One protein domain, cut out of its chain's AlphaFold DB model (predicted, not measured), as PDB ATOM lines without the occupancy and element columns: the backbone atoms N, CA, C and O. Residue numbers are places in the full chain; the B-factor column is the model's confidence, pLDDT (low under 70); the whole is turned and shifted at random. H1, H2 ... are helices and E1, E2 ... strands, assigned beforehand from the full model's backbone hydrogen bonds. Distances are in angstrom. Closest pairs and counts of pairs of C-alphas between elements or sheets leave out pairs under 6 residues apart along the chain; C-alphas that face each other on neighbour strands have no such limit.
ATOM      1  N   ALA A  25      42.618 -21.427  -5.197       78.06
ATOM      2  CA  ALA A  25      43.618 -21.542  -6.250       78.06
ATOM      3  C   ALA A  25      44.760 -22.503  -5.873       78.06
ATOM      4  O   ALA A  25      45.112 -23.362  -6.674       78.06
ATOM      5  N   GLU A  26      45.292 -22.426  -4.649       81.56
ATOM      6  CA  GLU A  26      46.301 -23.380  -4.150       81.56
ATOM      7  C   GLU A  26      45.778 -24.814  -4.079       81.56
ATOM      8  O   GLU A  26      46.509 -25.760  -4.366       81.56
ATOM      9  N   THR A  27      44.507 -24.976  -3.714       84.44
ATOM     10  CA  THR A  27      43.898 -26.296  -3.519       84.44
ATOM     11  C   THR A  27      43.544 -26.967  -4.849       84.44
ATOM     12  O   THR A  27      43.703 -28.178  -4.992       84.44
ATOM     13  N   TYR A  28      43.038 -26.202  -5.823       84.69
ATOM     14  CA  TYR A  28      42.475 -26.745  -7.067       84.69
ATOM     15  C   TYR A  28      43.332 -26.507  -8.314       84.69
ATOM     16  O   TYR A  28      43.113 -27.197  -9.306       84.69
ATOM     17  N   ALA A  29      44.299 -25.588  -8.264       84.69
ATOM     18  CA  ALA A  29      45.271 -25.344  -9.329       84.69
ATOM     19  C   ALA A  29      46.723 -25.322  -8.797       84.69
ATOM     20  O   ALA A  29      47.434 -24.318  -8.953       84.69
ATOM     21  N   PRO A  30      47.189 -26.422  -8.164       85.00
ATOM     22  CA  PRO A  30      48.522 -26.503  -7.570       85.00
ATOM     23  C   PRO A  30      49.656 -26.346  -8.594       85.00
ATOM     24  O   PRO A  30      50.749 -25.934  -8.217       85.00
ATOM     25  N   GLY A  31      49.409 -26.631  -9.877       83.56
ATOM     26  CA  GLY A  31      50.399 -26.513 -10.950       83.56
ATOM     27  C   GLY A  31      50.708 -25.077 -11.382       83.56
ATOM     28  O   GLY A  31      51.727 -24.850 -12.026       83.56
ATOM     29  N   LEU A  32      49.860 -24.103 -11.028       85.81
ATOM     30  CA  LEU A  32      50.149 -22.687 -11.267       85.81
ATOM     31  C   LEU A  32      51.188 -22.160 -10.282       85.81
ATOM     32  O   LEU A  32      51.155 -22.495  -9.098       85.81
ATOM     33  N   LEU A  33      52.042 -21.260 -10.757       87.88
ATOM     34  CA  LEU A  33      52.929 -20.481  -9.898       87.88
ATOM     35  C   LEU A  33      52.114 -19.441  -9.113       87.88
ATOM     36  O   LEU A  33      51.063 -18.992  -9.570       87.88
ATOM     37  N   GLU A  34      52.605 -19.042  -7.940       85.00
ATOM     38  CA  GLU A  34      51.920 -18.098  -7.042       85.00
ATOM     39  C   GLU A  34      51.542 -16.791  -7.757       85.00
ATOM     40  O   GLU A  34      50.368 -16.433  -7.800       85.00
ATOM     41  N   PHE A  35      52.494 -16.175  -8.469       86.38
ATOM     42  CA  PHE A  35      52.242 -14.941  -9.222       86.38
ATOM     43  C   PHE A  35      51.174 -15.096 -10.320       86.38
ATOM     44  O   PHE A  35      50.436 -14.158 -10.593       86.38
ATOM     45  N   GLN A  36      51.042 -16.280 -10.935       89.00
ATOM     46  CA  GLN A  36      50.010 -16.518 -11.952       89.00
ATOM     47  C   GLN A  36      48.620 -16.563 -11.321       89.00
ATOM     48  O   GLN A  36      47.650 -16.101 -11.919       89.00
ATOM     49  N   ARG A  37      48.510 -17.124 -10.110       88.50
ATOM     50  CA  ARG A  37      47.253 -17.137  -9.351       88.50
ATOM     51  C   ARG A  37      46.867 -15.717  -8.954       88.50
ATOM     52  O   ARG A  37      45.708 -15.347  -9.138       88.50
ATOM     53  N   ASP A  38      47.831 -14.931  -8.485       87.56
ATOM     54  CA  ASP A  38      47.625 -13.532  -8.109       87.56
ATOM     55  C   ASP A  38      47.171 -12.682  -9.297       87.56
ATOM     56  O   ASP A  38      46.198 -11.936  -9.180       87.56
ATOM     57  N   ASP A  39      47.798 -12.849 -10.463       90.56
ATOM     58  CA  ASP A  39      47.404 -12.138 -11.681       90.56
ATOM     59  C   ASP A  39      45.989 -12.518 -12.138       90.56
ATOM     60  O   ASP A  39      45.222 -11.649 -12.550       90.56
ATOM     61  N   ILE A  40      45.591 -13.792 -12.013       90.56
ATOM     62  CA  ILE A  40      44.215 -14.226 -12.308       90.56
ATOM     63  C   ILE A  40      43.217 -13.597 -11.328       90.56
ATOM     64  O   ILE A  40      42.156 -13.130 -11.751       90.56
ATOM     65  N   TYR A  41      43.532 -13.569 -10.027       89.88
ATOM     66  CA  TYR A  41      42.675 -12.920  -9.032       89.88
ATOM     67  C   TYR A  41      42.539 -11.427  -9.302       89.88
ATOM     68  O   TYR A  41      41.423 -10.909  -9.318       89.88
ATOM     69  N   LYS A  42      43.660 -10.748  -9.552       90.25
ATOM     70  CA  LYS A  42      43.686  -9.326  -9.878       90.25
ATOM     71  C   LYS A  42      42.854  -9.037 -11.125       90.25
ATOM     72  O   LYS A  42      41.970  -8.188 -11.070       90.25
ATOM     73  N   PHE A  43      43.050  -9.810 -12.190       91.25
ATOM     74  CA  PHE A  43      42.283  -9.693 -13.426       91.25
ATOM     75  C   PHE A  43      40.776  -9.879 -13.198       91.25
ATOM     76  O   PHE A  43      39.963  -9.130 -13.741       91.25
ATOM     77  N   ALA A  44      40.369 -10.849 -12.377       89.75
ATOM     78  CA  ALA A  44      38.959 -11.056 -12.062       89.75
ATOM     79  C   ALA A  44      38.359  -9.896 -11.254       89.75
ATOM     80  O   ALA A  44      37.241  -9.476 -11.548       89.75
ATOM     81  N   VAL A  45      39.105  -9.358 -10.283       89.31
ATOM     82  CA  VAL A  45      38.690  -8.195  -9.484       89.31
ATOM     83  C   VAL A  45      38.557  -6.950 -10.360       89.31
ATOM     84  O   VAL A  45      37.541  -6.267 -10.282       89.31
ATOM     85  N   GLU A  46      39.526  -6.683 -11.236       90.69
ATOM     86  CA  GLU A  46      39.501  -5.535 -12.157       90.69
ATOM     87  C   GLU A  46      38.332  -5.592 -13.154       90.69
ATOM     88  O   GLU A  46      37.865  -4.555 -13.623       90.69
ATOM     89  N   ASN A  47      37.821  -6.793 -13.442       88.69
ATOM     90  CA  ASN A  47      36.699  -7.022 -14.353       88.69
ATOM     91  C   ASN A  47      35.367  -7.340 -13.640       88.69
ATOM     92  O   ASN A  47      34.433  -7.821 -14.290       88.69
ATOM     93  N   ASP A  48      35.257  -7.100 -12.326       89.38
ATOM     94  CA  ASP A  48      34.061  -7.382 -11.508       89.38
ATOM     95  C   ASP A  48      33.512  -8.813 -11.685       89.38
ATOM     96  O   ASP A  48      32.298  -9.053 -11.749       89.38
ATOM     97  N   CYS A  49      34.412  -9.786 -11.812       88.62
ATOM     98  CA  CYS A  49      34.082 -11.173 -12.087       88.62
ATOM     99  C   CYS A  49      34.322 -12.078 -10.875       88.62
ATOM    100  O   CYS A  49      35.331 -11.982 -10.181       88.62
ATOM    101  N   ASN A  50      33.429 -13.051 -10.683       86.69
ATOM    102  CA  ASN A  50      33.627 -14.104  -9.691       86.69
ATOM    103  C   ASN A  50      34.457 -15.253 -10.278       86.69
ATOM    104  O   ASN A  50      34.188 -15.712 -11.387       86.69
ATOM    105  N   LEU A  51      35.402 -15.768  -9.488       86.25
ATOM    106  CA  LEU A  51      36.210 -16.951  -9.797       86.25
ATOM    107  C   LEU A  51      35.683 -18.177  -9.029       86.25
ATOM    108  O   LEU A  51      36.127 -18.440  -7.909       86.25
ATOM    109  N   PRO A  52      34.716 -18.937  -9.577       87.44
ATOM    110  CA  PRO A  52      34.267 -20.173  -8.953       87.44
ATOM    111  C   PRO A  52      35.358 -21.248  -8.981       87.44
ATOM    112  O   PRO A  52      36.201 -21.303  -9.874       87.44
ATOM    113  N   VAL A  53      35.264 -22.191  -8.041       87.94
ATOM    114  CA  VAL A  53      36.154 -23.363  -7.931       87.94
ATOM    115  C   VAL A  53      36.255 -24.165  -9.238       87.94
ATOM    116  O   VAL A  53      37.296 -24.754  -9.519       87.94
ATOM    117  N   SER A  54      35.193 -24.191 -10.048       88.94
ATOM    118  CA  SER A  54      35.184 -24.883 -11.340       88.94
ATOM    119  C   SER A  54      36.236 -24.348 -12.311       88.94
ATOM    120  O   SER A  54      36.850 -25.146 -13.008       88.94
ATOM    121  N   ILE A  55      36.487 -23.033 -12.308       90.00
ATOM    122  CA  ILE A  55      37.477 -22.403 -13.191       90.00
ATOM    123  C   ILE A  55      38.877 -22.884 -12.828       90.00
ATOM    124  O   ILE A  55      39.614 -23.316 -13.701       90.00
ATOM    125  N   TRP A  56      39.227 -22.906 -11.542       90.75
ATOM    126  CA  TRP A  56      40.541 -23.380 -11.100       90.75
ATOM    127  C   TRP A  56      40.807 -24.836 -11.493       90.75
ATOM    128  O   TRP A  56      41.892 -25.153 -11.978       90.75
ATOM    129  N   LYS A  57      39.798 -25.705 -11.359       90.12
ATOM    130  CA  LYS A  57      39.890 -27.103 -11.809       90.12
ATOM    131  C   LYS A  57      40.093 -27.209 -13.321       90.12
ATOM    132  O   LYS A  57      40.864 -28.049 -13.772       90.12
ATOM    133  N   GLU A  58      39.411 -26.366 -14.090       89.19
ATOM    134  CA  GLU A  58      39.549 -26.319 -15.544       89.19
ATOM    135  C   GLU A  58      40.952 -25.843 -15.953       89.19
ATOM    136  O   GLU A  58      41.604 -26.522 -16.743       89.19
ATOM    137  N   ILE A  59      41.487 -24.777 -15.338       88.56
ATOM    138  CA  ILE A  59      42.873 -24.330 -15.579       88.56
ATOM    139  C   ILE A  59      43.862 -25.460 -15.292       88.56
ATOM    140  O   ILE A  59      44.723 -25.735 -16.124       88.56
ATOM    141  N   GLN A  60      43.720 -26.144 -14.152       88.44
ATOM    142  CA  GLN A  60      44.604 -27.254 -13.804       88.44
ATOM    143  C   GLN A  60      44.547 -28.378 -14.842       88.44
ATOM    144  O   GLN A  60      45.590 -28.863 -15.265       88.44
ATOM    145  N   SER A  61      43.347 -28.738 -15.306       87.38
ATOM    146  CA  SER A  61      43.193 -29.774 -16.332       87.38
ATOM    147  C   SER A  61      43.853 -29.407 -17.665       87.38
ATOM    148  O   SER A  61      44.371 -30.279 -18.358       87.38
ATOM    149  N   LEU A  62      43.873 -28.115 -18.014       86.19
ATOM    150  CA  LEU A  62      44.498 -27.627 -19.242       86.19
ATOM    151  C   LEU A  62      46.022 -27.492 -19.102       86.19
ATOM    152  O   LEU A  62      46.738 -27.708 -20.080       86.19
ATOM    153  N   LEU A  63      46.538 -27.198 -17.903       83.62
ATOM    154  CA  LEU A  63      47.984 -27.153 -17.642       83.62
ATOM    155  C   LEU A  63      48.650 -28.500 -17.916       83.62
ATOM    156  O   LEU A  63      49.715 -28.542 -18.530       83.62
ATOM    157  N   ASP A  64      47.989 -29.591 -17.529       75.06
ATOM    158  CA  ASP A  64      48.499 -30.950 -17.722       75.06
ATOM    159  C   ASP A  64      48.619 -31.322 -19.218       75.06
ATOM    160  O   ASP A  64      49.382 -32.216 -19.582       75.06
ATOM    161  N   THR A  65      47.920 -30.599 -20.105       74.31
ATOM    162  CA  THR A  65      47.978 -30.777 -21.570       74.31
ATOM    163  C   THR A  65      49.031 -29.910 -22.278       74.31
ATOM    164  O   THR A  65      49.176 -30.005 -23.492       74.31
ATOM    165  N   ALA A  66      49.818 -29.124 -21.529       61.81
ATOM    166  CA  ALA A  66      50.929 -28.287 -22.011       61.81
ATOM    167  C   ALA A  66      50.560 -27.170 -23.010       61.81
ATOM    168  O   ALA A  66      51.429 -26.630 -23.702       61.81
ATOM    169  N   ASP A  67      49.291 -26.778 -23.059       68.75
ATOM    170  CA  ASP A  67      48.814 -25.749 -23.973       68.75
ATOM    171  C   ASP A  67      48.734 -24.359 -23.327       68.75
ATOM    172  O   ASP A  67      48.781 -24.181 -22.107       68.75
ATOM    173  N   ASN A  68      48.654 -23.331 -24.177       83.81
ATOM    174  CA  ASN A  68      48.436 -21.969 -23.707       83.81
ATOM    175  C   ASN A  68      47.007 -21.845 -23.172       83.81
ATOM    176  O   ASN A  68      46.060 -22.317 -23.802       83.81
ATOM    177  N   ILE A  69      46.850 -21.158 -22.047       90.19
ATOM    178  CA  ILE A  69      45.554 -20.936 -21.411       90.19
ATOM    179  C   ILE A  69      45.261 -19.441 -21.428       90.19
ATOM    180  O   ILE A  69      46.088 -18.628 -20.996       90.19
ATOM    181  N   ILE A  70      44.080 -19.083 -21.930       92.56
ATOM    182  CA  ILE A  70      43.600 -17.706 -21.947       92.56
ATOM    183  C   ILE A  70      42.307 -17.629 -21.147       92.56
ATOM    184  O   ILE A  70      41.329 -18.314 -21.436       92.56
ATOM    185  N   VAL A  71      42.311 -16.767 -20.140       92.44
ATOM    186  CA  VAL A  71      41.135 -16.435 -19.344       92.44
ATOM    187  C   VAL A  71      40.476 -15.221 -19.983       92.44
ATOM    188  O   VAL A  71      41.121 -14.201 -20.205       92.44
ATOM    189  N   LEU A  72      39.193 -15.336 -20.305       93.06
ATOM    190  CA  LEU A  72      38.392 -14.291 -20.931       93.06
ATOM    191  C   LEU A  72      37.369 -13.781 -19.923       93.06
ATOM    192  O   LEU A  72      36.682 -14.585 -19.296       93.06
ATOM    193  N   ALA A  73      37.219 -12.465 -19.814       93.06
ATOM    194  CA  ALA A  73      36.199 -11.831 -18.992       93.06
ATOM    195  C   ALA A  73      35.301 -10.927 -19.842       93.06
ATOM    196  O   ALA A  73      35.775 -10.112 -20.641       93.06
ATOM    197  N   LYS A  74      33.987 -11.087 -19.674       92.38
ATOM    198  CA  LYS A  74      32.970 -10.197 -20.240       92.38
ATOM    199  C   LYS A  74      31.656 -10.332 -19.477       92.38
ATOM    200  O   LYS A  74      31.289 -11.430 -19.069       92.38
ATOM    201  N   ASP A  75      30.934  -9.227 -19.305       89.31
ATOM    202  CA  ASP A  75      29.608  -9.201 -18.672       89.31
ATOM    203  C   ASP A  75      29.593  -9.885 -17.287       89.31
ATOM    204  O   ASP A  75      28.666 -10.627 -16.950       89.31
ATOM    205  N   LYS A  76      30.650  -9.657 -16.487       87.12
ATOM    206  CA  LYS A  76      30.871 -10.259 -15.155       87.12
ATOM    207  C   LYS A  76      30.984 -11.789 -15.153       87.12
ATOM    208  O   LYS A  76      30.751 -12.442 -14.133       87.12
ATOM    209  N   ARG A  77      31.307 -12.381 -16.303       87.19
ATOM    210  CA  ARG A  77      31.522 -13.819 -16.470       87.19
ATOM    211  C   ARG A  77      32.933 -14.077 -16.953       87.19
ATOM    212  O   ARG A  77      33.420 -13.390 -17.851       87.19
ATOM    213  N   ILE A  78      33.533 -15.115 -16.385       91.00
ATOM    214  CA  ILE A  78      34.821 -15.636 -16.822       91.00
ATOM    215  C   ILE A  78      34.592 -16.935 -17.581       91.00
ATOM    216  O   ILE A  78      33.833 -17.801 -17.143       91.00
ATOM    217  N   THR A  79      35.270 -17.060 -18.710       90.94
ATOM    218  CA  THR A  79      35.367 -18.288 -19.495       90.94
ATOM    219  C   THR A  79      36.825 -18.570 -19.800       90.94
ATOM    220  O   THR A  79      37.619 -17.640 -19.936       90.94
ATOM    221  N   ILE A  80      37.177 -19.842 -19.934       90.62
ATOM    222  CA  ILE A  80      38.540 -20.260 -20.243       90.62
ATOM    223  C   ILE A  80      38.557 -20.755 -21.676       90.62
ATOM    224  O   ILE A  80      37.713 -21.556 -22.074       90.62
ATOM    225  N   GLU A  81      39.510 -20.267 -22.458       88.56
ATOM    226  CA  GLU A  81      39.799 -20.825 -23.765       88.56
ATOM    227  C   GLU A  81      41.177 -21.474 -23.770       88.56
ATOM    228  O   GLU A  81      42.194 -20.902 -23.363       88.56
ATOM    229  N   HIS A  82      41.183 -22.697 -24.284       86.50
ATOM    230  CA  HIS A  82      42.385 -23.379 -24.714       86.50
ATOM    231  C   HIS A  82      42.925 -22.683 -25.962       86.50
ATOM    232  O   HIS A  82      42.179 -22.455 -26.916       86.50
ATOM    233  N   ALA A  83      44.204 -22.314 -25.937       80.50
ATOM    234  CA  ALA A  83      44.827 -21.489 -26.958       80.50
ATOM    235  C   ALA A  83      45.821 -22.278 -27.828       80.50
ATOM    236  O   ALA A  83      47.044 -22.151 -27.666       80.50
ATOM    237  N   PRO A  84      45.326 -23.062 -28.808       82.12
ATOM    238  CA  PRO A  84      46.193 -23.778 -29.722       82.12
ATOM    239  C   PRO A  84      46.960 -22.784 -30.592       82.12
ATOM    240  O   PRO A  84      46.412 -21.781 -31.070       82.12
ATOM    241  N   LYS A  85      48.228 -23.095 -30.873       84.50
ATOM    242  CA  LYS A  85      49.042 -22.305 -31.802       84.50
ATOM    243  C   LYS A  85      48.517 -22.462 -33.231       84.50
ATOM    244  O   LYS A  85      48.919 -23.359 -33.969       84.50
ATOM    245  N   SER A  86      47.586 -21.602 -33.638       84.94
ATOM    246  CA  SER A  86      47.034 -21.587 -34.988       84.94
ATOM    247  C   SER A  86      46.599 -20.191 -35.434       84.94
ATOM    248  O   SER A  86      46.129 -19.368 -34.651       84.94
ATOM    249  N   VAL A  87      46.664 -19.949 -36.747       86.44
ATOM    250  CA  VAL A  87      46.166 -18.705 -37.365       86.44
ATOM    251  C   VAL A  87      44.661 -18.532 -37.159       86.44
ATOM    252  O   VAL A  87      44.189 -17.412 -36.975       86.44
ATOM    253  N   ARG A  88      43.891 -19.627 -37.194       86.75
ATOM    254  CA  ARG A  88      42.436 -19.580 -36.987       86.75
ATOM    255  C   ARG A  88      42.106 -19.107 -35.575       86.75
ATOM    256  O   ARG A  88      41.298 -18.198 -35.426       86.75
ATOM    257  N   PHE A  89      42.783 -19.668 -34.579       88.12
ATOM    258  CA  PHE A  89      42.590 -19.285 -33.188       88.12
ATOM    259  C   PHE A  89      43.056 -17.850 -32.914       88.12
ATOM    260  O   PHE A  89      42.320 -17.062 -32.328       88.12
ATOM    261  N   ALA A  90      44.215 -17.449 -33.448       89.56
ATOM    262  CA  ALA A  90      44.676 -16.066 -33.339       89.56
ATOM    263  C   ALA A  90      43.669 -15.068 -33.949       89.56
ATOM    264  O   ALA A  90      43.449 -13.992 -33.407       89.56
ATOM    265  N   ARG A  91      42.991 -15.407 -35.052       90.25
ATOM    266  CA  ARG A  91      41.918 -14.551 -35.594       90.25
ATOM    267  C   ARG A  91      40.690 -14.495 -34.684       90.25
ATOM    268  O   ARG A  91      40.153 -13.406 -34.508       90.25
ATOM    269  N   HIS A  92      40.282 -15.627 -34.111       91.06
ATOM    270  CA  HIS A  92      39.170 -15.705 -33.154       91.06
ATOM    271  C   HIS A  92      39.400 -14.792 -31.944       91.06
ATOM    272  O   HIS A  92      38.572 -13.926 -31.671       91.06
ATOM    273  N   LEU A  93      40.572 -14.868 -31.306       92.31
ATOM    274  CA  LEU A  93      40.930 -13.947 -30.218       92.31
ATOM    275  C   LEU A  93      40.907 -12.479 -30.654       92.31
ATOM    276  O   LEU A  93      40.422 -11.618 -29.924       92.31
ATOM    277  N   GLY A  94      41.383 -12.181 -31.864       92.25
ATOM    278  CA  GLY A  94      41.331 -10.826 -32.409       92.25
ATOM    279  C   GLY A  94      39.897 -10.312 -32.561       92.25
ATOM    280  O   GLY A  94      39.634  -9.135 -32.323       92.25
ATOM    281  N   GLU A  95      38.945 -11.172 -32.930       93.44
ATOM    282  CA  GLU A  95      37.524 -10.814 -32.939       93.44
ATOM    283  C   GLU A  95      36.960 -10.627 -31.532       93.44
ATOM    284  O   GLU A  95      36.182  -9.700 -31.310       93.44
ATOM    285  N   MET A  96      37.362 -11.461 -30.578       92.94
ATOM    286  CA  MET A  96      36.942 -11.336 -29.184       92.94
ATOM    287  C   MET A  96      37.443 -10.007 -28.580       92.94
ATOM    288  O   MET A  96      36.658  -9.289 -27.962       92.94
ATOM    289  N   LEU A  97      38.672  -9.571 -28.883       93.38
ATOM    290  CA  LEU A  97      39.171  -8.244 -28.486       93.38
ATOM    291  C   LEU A  97      38.325  -7.114 -29.084       93.38
ATOM    292  O   LEU A  97      38.004  -6.144 -28.400       93.38
ATOM    293  N   LYS A  98      37.900  -7.239 -30.352       93.38
ATOM    294  CA  LYS A  98      37.019  -6.237 -30.993       93.38
ATOM    295  C   LYS A  98      35.654  -6.163 -30.322       93.38
ATOM    296  O   LYS A  98      35.041  -5.103 -30.296       93.38
ATOM    297  N   ARG A  99      35.170  -7.289 -29.798       92.12
ATOM    298  CA  ARG A  99      33.887  -7.401 -29.091       92.12
ATOM    299  C   ARG A  99      33.965  -6.947 -27.627       92.12
ATOM    300  O   ARG A  99      32.964  -7.097 -26.922       92.12
ATOM    301  N   GLY A 100      35.111  -6.423 -27.184       91.88
ATOM    302  CA  GLY A 100      35.307  -5.874 -25.842       91.88
ATOM    303  C   GLY A 100      35.523  -6.924 -24.755       91.88
ATOM    304  O   GLY A 100      35.179  -6.669 -23.609       91.88
ATOM    305  N   TYR A 101      36.029  -8.113 -25.097       94.19
ATOM    306  CA  TYR A 101      36.461  -9.075 -24.083       94.19
ATOM    307  C   TYR A 101      37.799  -8.632 -23.487       94.19
ATOM    308  O   TYR A 101      38.740  -8.362 -24.238       94.19
ATOM    309  N   ALA A 102      37.888  -8.613 -22.160       93.56
ATOM    310  CA  ALA A 102      39.164  -8.555 -21.463       93.56
ATOM    311  C   ALA A 102      39.783  -9.956 -21.464       93.56
ATOM    312  O   ALA A 102      39.061 -10.954 -21.380       93.56
ATOM    313  N   MET A 103      41.104 -10.052 -21.596       95.06
ATOM    314  CA  MET A 103      41.773 -11.347 -21.725       95.06
ATOM    315  C   MET A 103      43.101 -11.368 -20.986       95.06
ATOM    316  O   MET A 103      43.912 -10.456 -21.148       95.06
ATOM    317  N   LEU A 104      43.360 -12.458 -20.275       93.38
ATOM    318  CA  LEU A 104      44.614 -12.725 -19.590       93.38
ATOM    319  C   LEU A 104      45.224 -14.021 -20.117       93.38
ATOM    320  O   LEU A 104      44.595 -15.079 -20.095       93.38
ATOM    321  N   TRP A 105      46.473 -13.953 -20.564       92.75
ATOM    322  CA  TRP A 105      47.267 -15.125 -20.899       92.75
ATOM    323  C   TRP A 105      47.947 -15.652 -19.636       92.75
ATOM    324  O   TRP A 105      48.890 -15.042 -19.136       92.75
ATOM    325  N   VAL A 106      47.496 -16.809 -19.154       88.69
ATOM    326  CA  VAL A 106      47.914 -17.378 -17.864       88.69
ATOM    327  C   VAL A 106      49.385 -17.789 -17.870       88.69
ATOM    328  O   VAL A 106      50.153 -17.356 -17.018       88.69
ATOM    329  N   ASN A 107      49.820 -18.574 -18.862       86.50
ATOM    330  CA  ASN A 107      51.201 -19.074 -18.914       86.50
ATOM    331  C   ASN A 107      52.235 -17.936 -19.002       86.50
ATOM    332  O   ASN A 107      53.343 -18.078 -18.497       86.50
ATOM    333  N   MET A 108      51.867 -16.819 -19.639       84.12
ATOM    334  CA  MET A 108      52.728 -15.646 -19.818       84.12
ATOM    335  C   MET A 108      52.498 -14.556 -18.763       84.12
ATOM    336  O   MET A 108      53.198 -13.549 -18.814       84.12
ATOM    337  N   SER A 109      51.526 -14.730 -17.856       86.19
ATOM    338  CA  SER A 109      51.100 -13.720 -16.873       86.19
ATOM    339  C   SER A 109      50.919 -12.333 -17.493       86.19
ATOM    340  O   SER A 109      51.523 -11.342 -17.088       86.19
ATOM    341  N   ARG A 110      50.157 -12.269 -18.590       89.56
ATOM    342  CA  ARG A 110      50.058 -11.038 -19.377       89.56
ATOM    343  C   ARG A 110      48.665 -10.815 -19.926       89.56
ATOM    344  O   ARG A 110      48.116 -11.677 -20.607       89.56
ATOM    345  N   GLU A 111      48.135  -9.618 -19.711       92.12
ATOM    346  CA  GLU A 111      46.900  -9.187 -20.357       92.12
ATOM    347  C   GLU A 111      47.088  -9.013 -21.860       92.12
ATOM    348  O   GLU A 111      48.104  -8.484 -22.321       92.12
ATOM    349  N   ILE A 112      46.101  -9.430 -22.643       92.38
ATOM    350  CA  ILE A 112      46.100  -9.248 -24.091       92.38
ATOM    351  C   ILE A 112      45.299  -7.987 -24.410       92.38
ATOM    352  O   ILE A 112      44.123  -7.877 -24.078       92.38
ATOM    353  N   SER A 113      45.938  -7.046 -25.098       93.44
ATOM    354  CA  SER A 113      45.363  -5.760 -25.485       93.44
ATOM    355  C   SER A 113      45.694  -5.433 -26.941       93.44
ATOM    356  O   SER A 113      46.536  -6.078 -27.570       93.44
ATOM    357  N   TRP A 114      45.063  -4.398 -27.501       93.56
ATOM    358  CA  TRP A 114      45.371  -3.946 -28.864       93.56
ATOM    359  C   TRP A 114      46.820  -3.489 -29.041       93.56
ATOM    360  O   TRP A 114      47.386  -3.670 -30.118       93.56
ATOM    361  N   GLU A 115      47.436  -2.959 -27.987       92.81
ATOM    362  CA  GLU A 115      48.824  -2.491 -28.003       92.81
ATOM    363  C   GLU A 115      49.808  -3.650 -28.172       92.81
ATOM    364  O   GLU A 115      50.776  -3.558 -28.929       92.81
ATOM    365  N   ASN A 116      49.541  -4.775 -27.503       92.56
ATOM    366  CA  ASN A 116      50.397  -5.955 -27.564       92.56
ATOM    367  C   ASN A 116      49.919  -7.022 -28.559       92.56
ATOM    368  O   ASN A 116      50.625  -8.007 -28.783       92.56
ATOM    369  N   TRP A 117      48.785  -6.788 -29.223       93.06
ATOM    370  CA  TRP A 117      48.138  -7.745 -30.114       93.06
ATOM    371  C   TRP A 117      49.068  -8.301 -31.188       93.06
ATOM    372  O   TRP A 117      49.056  -9.497 -31.458       93.06
ATOM    373  N   LYS A 118      49.918  -7.461 -31.790       90.31
ATOM    374  CA  LYS A 118      50.860  -7.901 -32.831       90.31
ATOM    375  C   LYS A 118      51.842  -8.958 -32.314       90.31
ATOM    376  O   LYS A 118      52.141  -9.907 -33.036       90.31
ATOM    377  N   ALA A 119      52.327  -8.800 -31.082       89.50
ATOM    378  CA  ALA A 119      53.223  -9.761 -30.448       89.50
ATOM    379  C   ALA A 119      52.466 -11.040 -30.070       89.50
ATOM    380  O   ALA A 119      52.905 -12.133 -30.417       89.50
ATOM    381  N   THR A 120      51.289 -10.903 -29.456       89.62
ATOM    382  CA  THR A 120      50.401 -12.024 -29.108       89.62
ATOM    383  C   THR A 120      50.055 -12.862 -30.341       89.62
ATOM    384  O   THR A 120      50.209 -14.082 -30.334       89.62
ATOM    385  N   TYR A 121      49.670 -12.207 -31.440       90.25
ATOM    386  CA  TYR A 121      49.373 -12.853 -32.713       90.25
ATOM    387  C   TYR A 121      50.578 -13.640 -33.230       90.25
ATOM    388  O   TYR A 121      50.425 -14.800 -33.594       90.25
ATOM    389  N   ALA A 122      51.778 -13.049 -33.210       87.06
ATOM    390  CA  ALA A 122      52.994 -13.715 -33.668       87.06
ATOM    391  C   ALA A 122      53.349 -14.968 -32.846       87.06
ATOM    392  O   ALA A 122      53.839 -15.931 -33.423       87.06
ATOM    393  N   VAL A 123      53.085 -14.981 -31.533       87.44
ATOM    394  CA  VAL A 123      53.330 -16.152 -30.664       87.44
ATOM    395  C   VAL A 123      52.302 -17.264 -30.904       87.44
ATOM    396  O   VAL A 123      52.641 -18.449 -30.866       87.44
ATOM    397  N   LEU A 124      51.043 -16.891 -31.149       86.50
ATOM    398  CA  LEU A 124      49.953 -17.841 -31.390       86.50
ATOM    399  C   LEU A 124      49.965 -18.407 -32.805       86.50
ATOM    400  O   LEU A 124      49.504 -19.521 -33.030       86.50
ATOM    401  N   THR A 125      50.481 -17.668 -33.781       85.62
ATOM    402  CA  THR A 125      50.702 -18.225 -35.109       85.62
ATOM    403  C   THR A 125      52.018 -18.987 -35.112       85.62
ATOM    404  O   THR A 125      53.045 -18.369 -34.837       85.62
TER     405      THR A 125
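This is residues 25 to 125 of the 205 residues of an uncharacterized protein of Porphyromonadaceae bacterium (UniProt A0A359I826). Picture a slab of four antiparallel strands, twisted from edge to edge, with helices packed over both of its faces. H2 and H3 cover one face over different parts of it, H4 lies over the other, H5 runs back beside H4, and the short H1 sits against H3, off the sheet. The printed part has 101 residues with five named helices and four named strands, in the order H1, H2, H3, E1, E2, H4, E3, E4, H5, and the sheet's order is E2, E1, E3, E4. The class is mixed, helices and strands. The whole is compact, with a radius of gyration of the C-alphas of 12.8 A, and its outline is rounded, 35 by 29 by 19 A.

Find C-alpha 25 at (43.618, -21.542, -6.250), where H1 begins; it is residues 25 to 28. Read on to H2, residues 34 to 46, the longest helix at 18.4 A, and then to H3, residues 53 to 63, 15.8 A. Next look for E1, residues 68 to 74, which starts at C-alpha 68 at (48.436, -21.969, -23.707) and is 19.7 A long. E2, residues 77 to 83, follows at 18.6 A, and after it H4, residues 87 to 98, at 16.7 A. E3 is residues 102 to 105, 10.4 A, and E4 is residues 110 to 112, 6.4 A. Last comes H5, residues 117 to 124, 10.3 A, ending at C-alpha 124 at (49.953, -17.841, -31.390).

Begin at the sheet, whose edge strands are E2 and E4 and whose strands' lines turn by 83 degrees from edge to edge. E1 and E2 form a hairpin, antiparallel at 155 degrees; look at N 72 and O 79, 2.8 A apart and within hydrogen-bond range. E1 and E3 are antiparallel at 164 degrees, with N 71 and O 104 at 2.8 A. E3 and E4 form another hairpin, antiparallel at 137 degrees, with N 105 and O 110 at 2.8 A. E2, H4 and E3 make a split strand-helix-strand unit, two strands running the same way with a helix in between along the chain and E1 between them in the sheet; its crossover is right-handed. The domain has three layers, helices on both faces of a sheet: H2 and H3 on one face, H4 and H5 on the other. H2 lies over E1 and E3 at a height over the sheet of 9.4 A; its closest C-alphas to E3 are those of Phe 43 and Leu 104, 7.3 A. H3 lies over E2 and E1 at a height over the sheet of 9.8 A; its closest C-alphas to E2 are those of Leu 62 and His 82, 7.2 A, and its closest to E1 are those of Leu 62 and Ile 69, 7.1 A. H2 and H3 are apart. On the opposite face H4 lies over E1 and E3 at a height of 9.6 A, and only just not over E2, on which 2 of its C-alphas fall. H5 lies beside the strands, over none of them. H4 and H5 touch, closest at the C-alphas of Ala 90 and Tyr 121, 5.7 A, with a shallow tilt of 30 degrees, opposite ways. H1 is not on the sheet; it touches H3, closest at the C-alphas of Tyr 28 and Lys 57, 5.4 A. In H2, H3, H4 and H5 every O i to N i+4 pair is within hydrogen-bond range; H1 is too short for such a pair, and its one O i to N i+3 pair is not within range.

Look for the two C-alphas farthest apart, those of Thr 27 and Lys 118, at 35.3 A. The printed part has no cut. No link is long: H2 to H3 is a short link, and the others are tight. The mean pLDDT of the printed part is 88.2, and residues 66 to 67 are under 70.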